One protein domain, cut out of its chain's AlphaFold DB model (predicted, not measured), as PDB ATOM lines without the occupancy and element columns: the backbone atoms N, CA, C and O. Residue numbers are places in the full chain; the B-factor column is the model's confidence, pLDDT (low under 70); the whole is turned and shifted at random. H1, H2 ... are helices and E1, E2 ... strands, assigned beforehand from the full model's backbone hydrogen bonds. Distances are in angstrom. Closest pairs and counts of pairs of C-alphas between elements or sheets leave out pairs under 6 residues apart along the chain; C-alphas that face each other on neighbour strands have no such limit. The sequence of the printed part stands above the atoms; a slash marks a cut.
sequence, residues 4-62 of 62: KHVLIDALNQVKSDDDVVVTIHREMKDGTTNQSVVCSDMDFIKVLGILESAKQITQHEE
ATOM      1  N   LYS A   4     -23.248  38.553  19.042       72.31
ATOM      2  CA  LYS A   4     -23.046  37.350  18.216       72.31
ATOM      3  C   LYS A   4     -21.822  36.545  18.658       72.31
ATOM      4  O   LYS A   4     -21.907  35.329  18.748       72.31
ATOM      5  N   HIS A   5     -20.709  37.210  18.972       63.12
ATOM      6  CA  HIS A   5     -19.501  36.530  19.455       63.12
ATOM      7  C   HIS A   5     -19.728  35.873  20.821       63.12
ATOM      8  O   HIS A   5     -19.259  34.769  21.040       63.12
ATOM      9  N   VAL A   6     -20.501  36.511  21.707       72.50
ATOM     10  CA  VAL A   6     -20.881  35.925  23.009       72.50
ATOM     11  C   VAL A   6     -21.687  34.641  22.827       72.50
ATOM     12  O   VAL A   6     -21.431  33.659  23.515       72.50
ATOM     13  N   LEU A   7     -22.622  34.624  21.875       71.00
ATOM     14  CA  LEU A   7     -23.425  33.436  21.583       71.00
ATOM     15  C   LEU A   7     -22.596  32.307  20.959       71.00
ATOM     16  O   LEU A   7     -22.772  31.154  21.336       71.00
ATOM     17  N   ILE A   8     -21.685  32.629  20.036       73.69
ATOM     18  CA  ILE A   8     -20.797  31.637  19.410       73.69
ATOM     19  C   ILE A   8     -19.833  31.045  20.443       73.69
ATOM     20  O   ILE A   8     -19.668  29.829  20.497       73.69
ATOM     21  N   ASP A   9     -19.236  31.873  21.299       79.62
ATOM     22  CA  ASP A   9     -18.319  31.393  22.334       79.62
ATOM     23  C   ASP A   9     -19.036  30.549  23.391       79.62
ATOM     24  O   ASP A   9     -18.475  29.554  23.846       79.62
ATOM     25  N   ALA A  10     -20.271  30.904  23.757       74.25
ATOM     26  CA  ALA A  10     -21.103  30.077  24.627       74.25
ATOM     27  C   ALA A  10     -21.445  28.735  23.960       74.25
ATOM     28  O   ALA A  10     -21.309  27.691  24.593       74.25
ATOM     29  N   LEU A  11     -21.803  28.746  22.669       76.00
ATOM     30  CA  LEU A  11     -22.101  27.540  21.891       76.00
ATOM     31  C   LEU A  11     -20.895  26.596  21.778       76.00
ATOM     32  O   LEU A  11     -21.059  25.380  21.795       76.00
ATOM     33  N   ASN A  12     -19.685  27.140  21.672       80.62
ATOM     34  CA  ASN A  12     -18.459  26.348  21.576       80.62
ATOM     35  C   ASN A  12     -18.030  25.719  22.911       80.62
ATOM     36  O   ASN A  12     -17.185  24.828  22.916       80.62
ATOM     37  N   GLN A  13     -18.573  26.194  24.036       81.81
ATOM     38  CA  GLN A  13     -18.237  25.704  25.376       81.81
ATOM     39  C   GLN A  13     -19.214  24.651  25.902       81.81
ATOM     40  O   GLN A  13     -18.856  23.917  26.822       81.81
ATOM     41  N   VAL A  14     -20.417  24.559  25.327       81.44
ATOM     42  CA  VAL A  14     -21.434  23.587  25.746       81.44
ATOM     43  C   VAL A  14     -21.162  22.193  25.193       81.44
ATOM     44  O   VAL A  14     -20.877  21.996  24.006       81.44
ATOM     45  N   LYS A  15     -21.292  21.201  26.067       83.12
ATOM     46  CA  LYS A  15     -21.252  19.776  25.741       83.12
ATOM     47  C   LYS A  15     -22.628  19.295  25.287       83.12
ATOM     48  O   LYS A  15     -23.638  19.970  25.457       83.12
ATOM     49  N   SER A  16     -22.665  18.130  24.648       77.19
ATOM     50  CA  SER A  16     -23.917  17.528  24.166       77.19
ATOM     51  C   SER A  16     -24.875  17.127  25.288       77.19
ATOM     52  O   SER A  16     -26.084  17.153  25.082       77.19
ATOM     53  N   ASP A  17     -24.333  16.801  26.459       82.19
ATOM     54  CA  ASP A  17     -25.052  16.400  27.669       82.19
ATOM     55  C   ASP A  17     -25.352  17.566  28.622       82.19
ATOM     56  O   ASP A  17     -25.890  17.340  29.703       82.19
ATOM     57  N   ASP A  18     -25.018  18.803  28.243       83.69
ATOM     58  CA  ASP A  18     -25.369  19.966  29.050       83.69
ATOM     59  C   ASP A  18     -26.880  20.247  28.967       83.69
ATOM     60  O   ASP A  18     -27.482  20.256  27.884       83.69
ATOM     61  N   ASP A  19     -27.478  20.544  30.122       83.06
ATOM     62  CA  ASP A  19     -28.853  21.023  30.222       83.06
ATOM     63  C   ASP A  19     -28.951  22.472  29.728       83.06
ATOM     64  O   ASP A  19     -28.252  23.375  30.199       83.06
ATOM     65  N   VAL A  20     -29.886  22.726  28.816       81.31
ATOM     66  CA  VAL A  20     -30.197  24.066  28.317       81.31
ATOM     67  C   VAL A  20     -31.502  24.547  28.922       81.31
ATOM     68  O   VAL A  20     -32.559  23.946  28.733       81.31
ATOM     69  N   VAL A  21     -31.446  25.694  29.599       83.00
ATOM     70  CA  VAL A  21     -32.631  26.387  30.112       83.00
ATOM     71  C   VAL A  21     -32.947  27.572  29.207       83.00
ATOM     72  O   VAL A  21     -32.207  28.554  29.159       83.00
ATOM     73  N   VAL A  22     -34.072  27.501  28.500       78.00
ATOM     74  CA  VAL A  22     -34.569  28.586  27.652       78.00
ATOM     75  C   VAL A  22     -35.656  29.337  28.404       78.00
ATOM     76  O   VAL A  22     -36.692  28.774  28.756       78.00
ATOM     77  N   THR A  23     -35.429  30.631  28.623       84.19
ATOM     78  CA  THR A  23     -36.433  31.527  29.202       84.19
ATOM     79  C   THR A  23     -36.982  32.440  28.111       84.19
ATOM     80  O   THR A  23     -36.243  33.211  27.504       84.19
ATOM     81  N   ILE A  24     -38.284  32.346  27.851       82.81
ATOM     82  CA  ILE A  24     -38.983  33.122  26.824       82.81
ATOM     83  C   ILE A  24     -39.831  34.176  27.521       82.81
ATOM     84  O   ILE A  24     -40.718  33.834  28.299       82.81
ATOM     85  N   HIS A  25     -39.565  35.450  27.236       87.94
ATOM     86  CA  HIS A  25     -40.364  36.576  27.716       87.94
ATOM     87  C   HIS A  25     -41.173  37.138  26.550       87.94
ATOM     88  O   HIS A  25     -40.608  37.515  25.523       87.94
ATOM     89  N   ARG A  26     -42.495  37.197  26.703       89.19
ATOM     90  CA  ARG A  26     -43.402  37.785  25.718       89.19
ATOM     91  C   ARG A  26     -44.257  38.851  26.384       89.19
ATOM     92  O   ARG A  26     -45.064  38.534  27.255       89.19
ATOM     93  N   GLU A  27     -44.114  40.090  25.932       93.94
ATOM     94  CA  GLU A  27     -45.033  41.164  26.303       93.94
ATOM     95  C   GLU A  27     -46.433  40.871  25.749       93.94
ATOM     96  O   GLU A  27     -46.609  40.488  24.587       93.94
ATOM     97  N   MET A  28     -47.432  41.017  26.608       94.38
ATOM     98  CA  MET A  28     -48.838  40.803  26.304       94.38
ATOM     99  C   MET A  28     -49.524  42.152  26.064       94.38
ATOM    100  O   MET A  28     -49.080  43.204  26.521       94.38
ATOM    101  N   LYS A  29     -50.650  42.132  25.345       94.38
ATOM    102  CA  LYS A  29     -51.394  43.354  24.982       94.38
ATOM    103  C   LYS A  29     -51.997  44.097  26.180       94.38
ATOM    104  O   LYS A  29     -52.362  45.258  26.041       94.38
ATOM    105  N   ASP A  30     -52.131  43.431  27.321       95.06
ATOM    106  CA  ASP A  30     -52.658  43.983  28.572       95.06
ATOM    107  C   ASP A  30     -51.567  44.599  29.467       95.06
ATOM    108  O   ASP A  30     -51.842  44.976  30.604       95.06
ATOM    109  N   GLY A  31     -50.332  44.713  28.964       91.56
ATOM    110  CA  GLY A  31     -49.201  45.255  29.714       91.56
ATOM    111  C   GLY A  31     -48.575  44.262  30.695       91.56
ATOM    112  O   GLY A  31     -47.705  44.651  31.471       91.56
ATOM    113  N   THR A  32     -48.993  42.993  30.677       92.31
ATOM    114  CA  THR A  32     -48.333  41.916  31.424       92.31
ATOM    115  C   THR A  32     -47.233  41.251  30.591       92.31
ATOM    116  O   THR A  32     -47.174  41.406  29.370       92.31
ATOM    117  N   THR A  33     -46.357  40.479  31.237       94.31
ATOM    118  CA  THR A  33     -45.348  39.657  30.551       94.31
ATOM    119  C   THR A  33     -45.643  38.190  30.807       94.31
ATOM    120  O   THR A  33     -45.677  37.747  31.953       94.31
ATOM    121  N   ASN A  34     -45.818  37.419  29.738       91.69
ATOM    122  CA  ASN A  34     -45.832  35.968  29.822       91.69
ATOM    123  C   ASN A  34     -44.386  35.461  29.812       91.69
ATOM    124  O   ASN A  34     -43.636  35.730  28.869       91.69
ATOM    125  N   GLN A  35     -44.011  34.737  30.863       92.44
ATOM    126  CA  GLN A  35     -42.726  34.065  30.972       92.44
ATOM    127  C   GLN A  35     -42.927  32.553  30.890       92.44
ATOM    128  O   GLN A  35     -43.711  31.973  31.637       92.44
ATOM    129  N   SER A  36     -42.183  31.910  29.997       87.31
ATOM    130  CA  SER A  36     -42.112  30.452  29.896       87.31
ATOM    131  C   SER A  36     -40.671  30.003  30.092       87.31
ATOM    132  O   SER A  36     -39.759  30.591  29.514       87.31
ATOM    133  N   VAL A  37     -40.470  28.969  30.907       87.06
ATOM    134  CA  VAL A  37     -39.167  28.329  31.119       87.06
ATOM    135  C   VAL A  37     -39.268  26.904  30.603       87.06
ATOM    136  O   VAL A  37     -40.166  26.165  31.003       87.06
ATOM    137  N   VAL A  38     -38.366  26.536  29.701       83.88
ATOM    138  CA  VAL A  38     -38.280  25.186  29.142       83.88
ATOM    139  C   VAL A  38     -36.857  24.688  29.332       83.88
ATOM    140  O   VAL A  38     -35.909  25.407  29.019       83.88
ATOM    141  N   CYS A  39     -36.720  23.468  29.839       84.06
ATOM    142  CA  CYS A  39     -35.441  22.774  29.933       84.06
ATOM    143  C   CYS A  39     -35.358  21.726  28.824       84.06
ATOM    144  O   CYS A  39     -36.353  21.059  28.535       84.06
ATOM    145  N   SER A  40     -34.193  21.599  28.200       82.00
ATOM    146  CA  SER A  40     -33.939  20.612  27.158       82.00
ATOM    147  C   SER A  40     -32.453  20.316  27.042       82.00
ATOM    148  O   SER A  40     -31.629  21.187  27.296       82.00
ATOM    149  N   ASP A  41     -32.122  19.136  26.540       84.62
ATOM    150  CA  ASP A  41     -30.746  18.747  26.254       84.62
ATOM    151  C   ASP A  41     -30.180  19.560  25.073       84.62
ATOM    152  O   ASP A  41     -30.900  19.897  24.119       84.62
ATOM    153  N   MET A  42     -28.877  19.848  25.103       82.69
ATOM    154  CA  MET A  42     -28.205  20.672  24.092       82.69
ATOM    155  C   MET A  42     -28.311  20.109  22.666       82.69
ATOM    156  O   MET A  42     -28.438  20.871  21.704       82.69
ATOM    157  N   ASP A  43     -28.292  18.785  22.503       80.44
ATOM    158  CA  ASP A  43     -28.421  18.149  21.188       80.44
ATOM    159  C   ASP A  43     -29.785  18.427  20.538       80.44
ATOM    160  O   ASP A  43     -29.854  18.711  19.338       80.44
ATOM    161  N   PHE A  44     -30.866  18.453  21.323       79.81
ATOM    162  CA  PHE A  44     -32.188  18.830  20.817       79.81
ATOM    163  C   PHE A  44     -32.210  20.289  20.347       79.81
ATOM    164  O   PHE A  44     -32.704  20.587  19.257       79.81
ATOM    165  N   ILE A  45     -31.611  21.200  21.121       80.00
ATOM    166  CA  ILE A  45     -31.520  22.626  20.771       80.00
ATOM    167  C   ILE A  45     -30.712  22.839  19.485       80.00
ATOM    168  O   ILE A  45     -31.120  23.629  18.629       80.00
ATOM    169  N   LYS A  46     -29.608  22.103  19.297       77.19
ATOM    170  CA  LYS A  46     -28.818  22.141  18.052       77.19
ATOM    171  C   LYS A  46     -29.655  21.729  16.842       77.19
ATOM    172  O   LYS A  46     -29.645  22.435  15.834       77.19
ATOM    173  N   VAL A  47     -30.406  20.627  16.939       78.62
ATOM    174  CA  VAL A  47     -31.285  20.155  15.852       78.62
ATOM    175  C   VAL A  47     -32.338  21.206  15.505       78.62
ATOM    176  O   VAL A  47     -32.543  21.513  14.331       78.62
ATOM    177  N   LEU A  48     -32.963  21.810  16.515       79.88
ATOM    178  CA  LEU A  48     -33.989  22.835  16.322       79.88
ATOM    179  C   LEU A  48     -33.429  24.088  15.633       79.88
ATOM    180  O   LEU A  48     -34.053  24.618  14.714       79.88
ATOM    181  N   GLY A  49     -32.222  24.518  16.016       76.69
ATOM    182  CA  GLY A  49     -31.525  25.631  15.371       76.69
ATOM    183  C   GLY A  49     -31.199  25.373  13.895       76.69
ATOM    184  O   GLY A  49     -31.344  26.278  13.071       76.69
ATOM    185  N   ILE A  50     -30.816  24.140  13.535       75.06
ATOM    186  CA  ILE A  50     -30.585  23.740  12.135       75.06
ATOM    187  C   ILE A  50     -31.891  23.819  11.334       75.06
ATOM    188  O   ILE A  50     -31.904  24.392  10.246       75.06
ATOM    189  N   LEU A  51     -32.990  23.283  11.877       73.62
ATOM    190  CA  LEU A  51     -34.299  23.288  11.213       73.62
ATOM    191  C   LEU A  51     -34.832  24.709  10.987       73.62
ATOM    192  O   LEU A  51     -35.319  25.017   9.901       73.62
ATOM    193  N   GLU A  52     -34.709  25.588  11.983       77.88
ATOM    194  CA  GLU A  52     -35.136  26.985  11.857       77.88
ATOM    195  C   GLU A  52     -34.266  27.753  10.849       77.88
ATOM    196  O   GLU A  52     -34.789  28.506  10.029       77.88
ATOM    197  N   SER A  53     -32.951  27.503  10.838       72.19
ATOM    198  CA  SER A  53     -32.045  28.087   9.839       72.19
ATOM    199  C   SER A  53     -32.405  27.637   8.419       72.19
ATOM    200  O   SER A  53     -32.468  28.461   7.510       72.19
ATOM    201  N   ALA A  54     -32.692  26.344   8.229       74.69
ATOM    202  CA  ALA A  54     -33.111  25.802   6.939       74.69
ATOM    203  C   ALA A  54     -34.413  26.455   6.450       74.69
ATOM    204  O   ALA A  54     -34.483  26.903   5.310       74.69
ATOM    205  N   LYS A  55     -35.410  26.595   7.333       80.69
ATOM    206  CA  LYS A  55     -36.676  27.273   7.026       80.69
ATOM    207  C   LYS A  55     -36.472  28.726   6.583       80.69
ATOM    208  O   LYS A  55     -37.121  29.159   5.635       80.69
ATOM    209  N   GLN A  56     -35.586  29.472   7.244       75.62
ATOM    210  CA  GLN A  56     -35.290  30.864   6.881       75.62
ATOM    211  C   GLN A  56     -34.609  30.980   5.512       75.62
ATOM    212  O   GLN A  56     -34.933  31.890   4.756       75.62
ATOM    213  N   ILE A  57     -33.712  30.048   5.171       80.44
ATOM    214  CA  ILE A  57     -33.084  29.991   3.841       80.44
ATOM    215  C   ILE A  57     -34.148  29.748   2.769       80.44
ATOM    216  O   ILE A  57     -34.209  30.495   1.799       80.44
ATOM    217  N   THR A  58     -35.034  28.767   2.972       77.00
ATOM    218  CA  THR A  58     -36.103  28.457   2.009       77.00
ATOM    219  C   THR A  58     -37.066  29.631   1.806       77.00
ATOM    220  O   THR A  58     -37.491  29.878   0.687       77.00
ATOM    221  N   GLN A  59     -37.375  30.399   2.857       75.00
ATOM    222  CA  GLN A  59     -38.218  31.601   2.758       75.00
ATOM    223  C   GLN A  59     -37.531  32.805   2.093       75.00
ATOM    224  O   GLN A  59     -38.207  33.767   1.750       75.00
ATOM    225  N   HIS A  60     -36.204  32.795   1.957       63.50
ATOM    226  CA  HIS A  60     -35.454  33.823   1.229       63.50
ATOM    227  C   HIS A  60     -35.265  33.500  -0.257       63.50
ATOM    228  O   HIS A  60     -34.844  34.378  -1.010       63.50
ATOM    229  N   GLU A  61     -35.551  32.267  -0.669       59.59
ATOM    230  CA  GLU A  61     -35.525  31.845  -2.071       59.59
ATOM    231  C   GLU A  61     -36.884  32.035  -2.785       59.59
ATOM    232  O   GLU A  61     -36.936  31.909  -4.009       59.59
ATOM    233  N   GLU A  62     -37.950  32.386  -2.047       47.88
ATOM    234  CA  GLU A  62     -39.257  32.857  -2.561       47.88
ATOM    235  C   GLU A  62     -39.333  34.393  -2.635       47.88
ATOM    236  O   GLU A  62     -39.908  34.900  -3.629       47.88
TER     237      GLU A  62
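AT A GLANCE: This is residues 4 to 62 of the 62 residues of an uncharacterized protein of Staphylococcus carnosus (UniProt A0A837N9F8). A long two-stranded hairpin, E1 and E2, and a long helix, H2, that starts directly at the end of E2 make a V, and a short helix, H1, is joined by residues 14 to 18 to the start of E1, at the corner of the V. Residues 4 to 10 of H1 and 47 to 62, mostly H2, stick out free. The printed part has 59 residues, with two named helices and two named strands in the order H1, E1, E2, H2; the sheet, order E1 - E2, is antiparallel, and the class is mixed, helices and strands. It is loose, with a radius of gyration of the C-alphas of 14.8 A and spans of 38 by 36 by 22 A.

HOW THE PARTS SIT: H1, residues 4 to 13, is joined by a tight link of 5 residues to E1, residues 19 to 27. E1 forms a hairpin with E2, residues 33 to 41, antiparallel at 163 degrees between their directions. N 20 and O 40 are 2.8 A apart and N 34 and O 26 are 2.8 A apart, both within hydrogen-bond range. H2, residues 42 to 60, follows E2 with no residue between them. The closest C-alphas of E1 and H2, those of Val 20 and Met 42, are 5.8 A apart. H1 is apart from E2 and from H2. In H1 and H2 every O i to N i+4 pair is within hydrogen-bond range.

IN THESE COORDINATES: H1 begins at C-alpha 4, (-23.046, 37.350, 18.216), and measures 14.5 A from first to last C-alpha. E1 measures 26.1 A and E2 25.9 A. H2 measures 27.4 A and ends at C-alpha 60, (-35.454, 33.823, 1.229).

THE WHOLE: The two C-alphas farthest apart, those of Lys 15 and Asp 30, are 39.8 A apart. The printed part has no cut and no long link. Its mean pLDDT is 80.3; residue 5 and residues 60 to 62 are under 70.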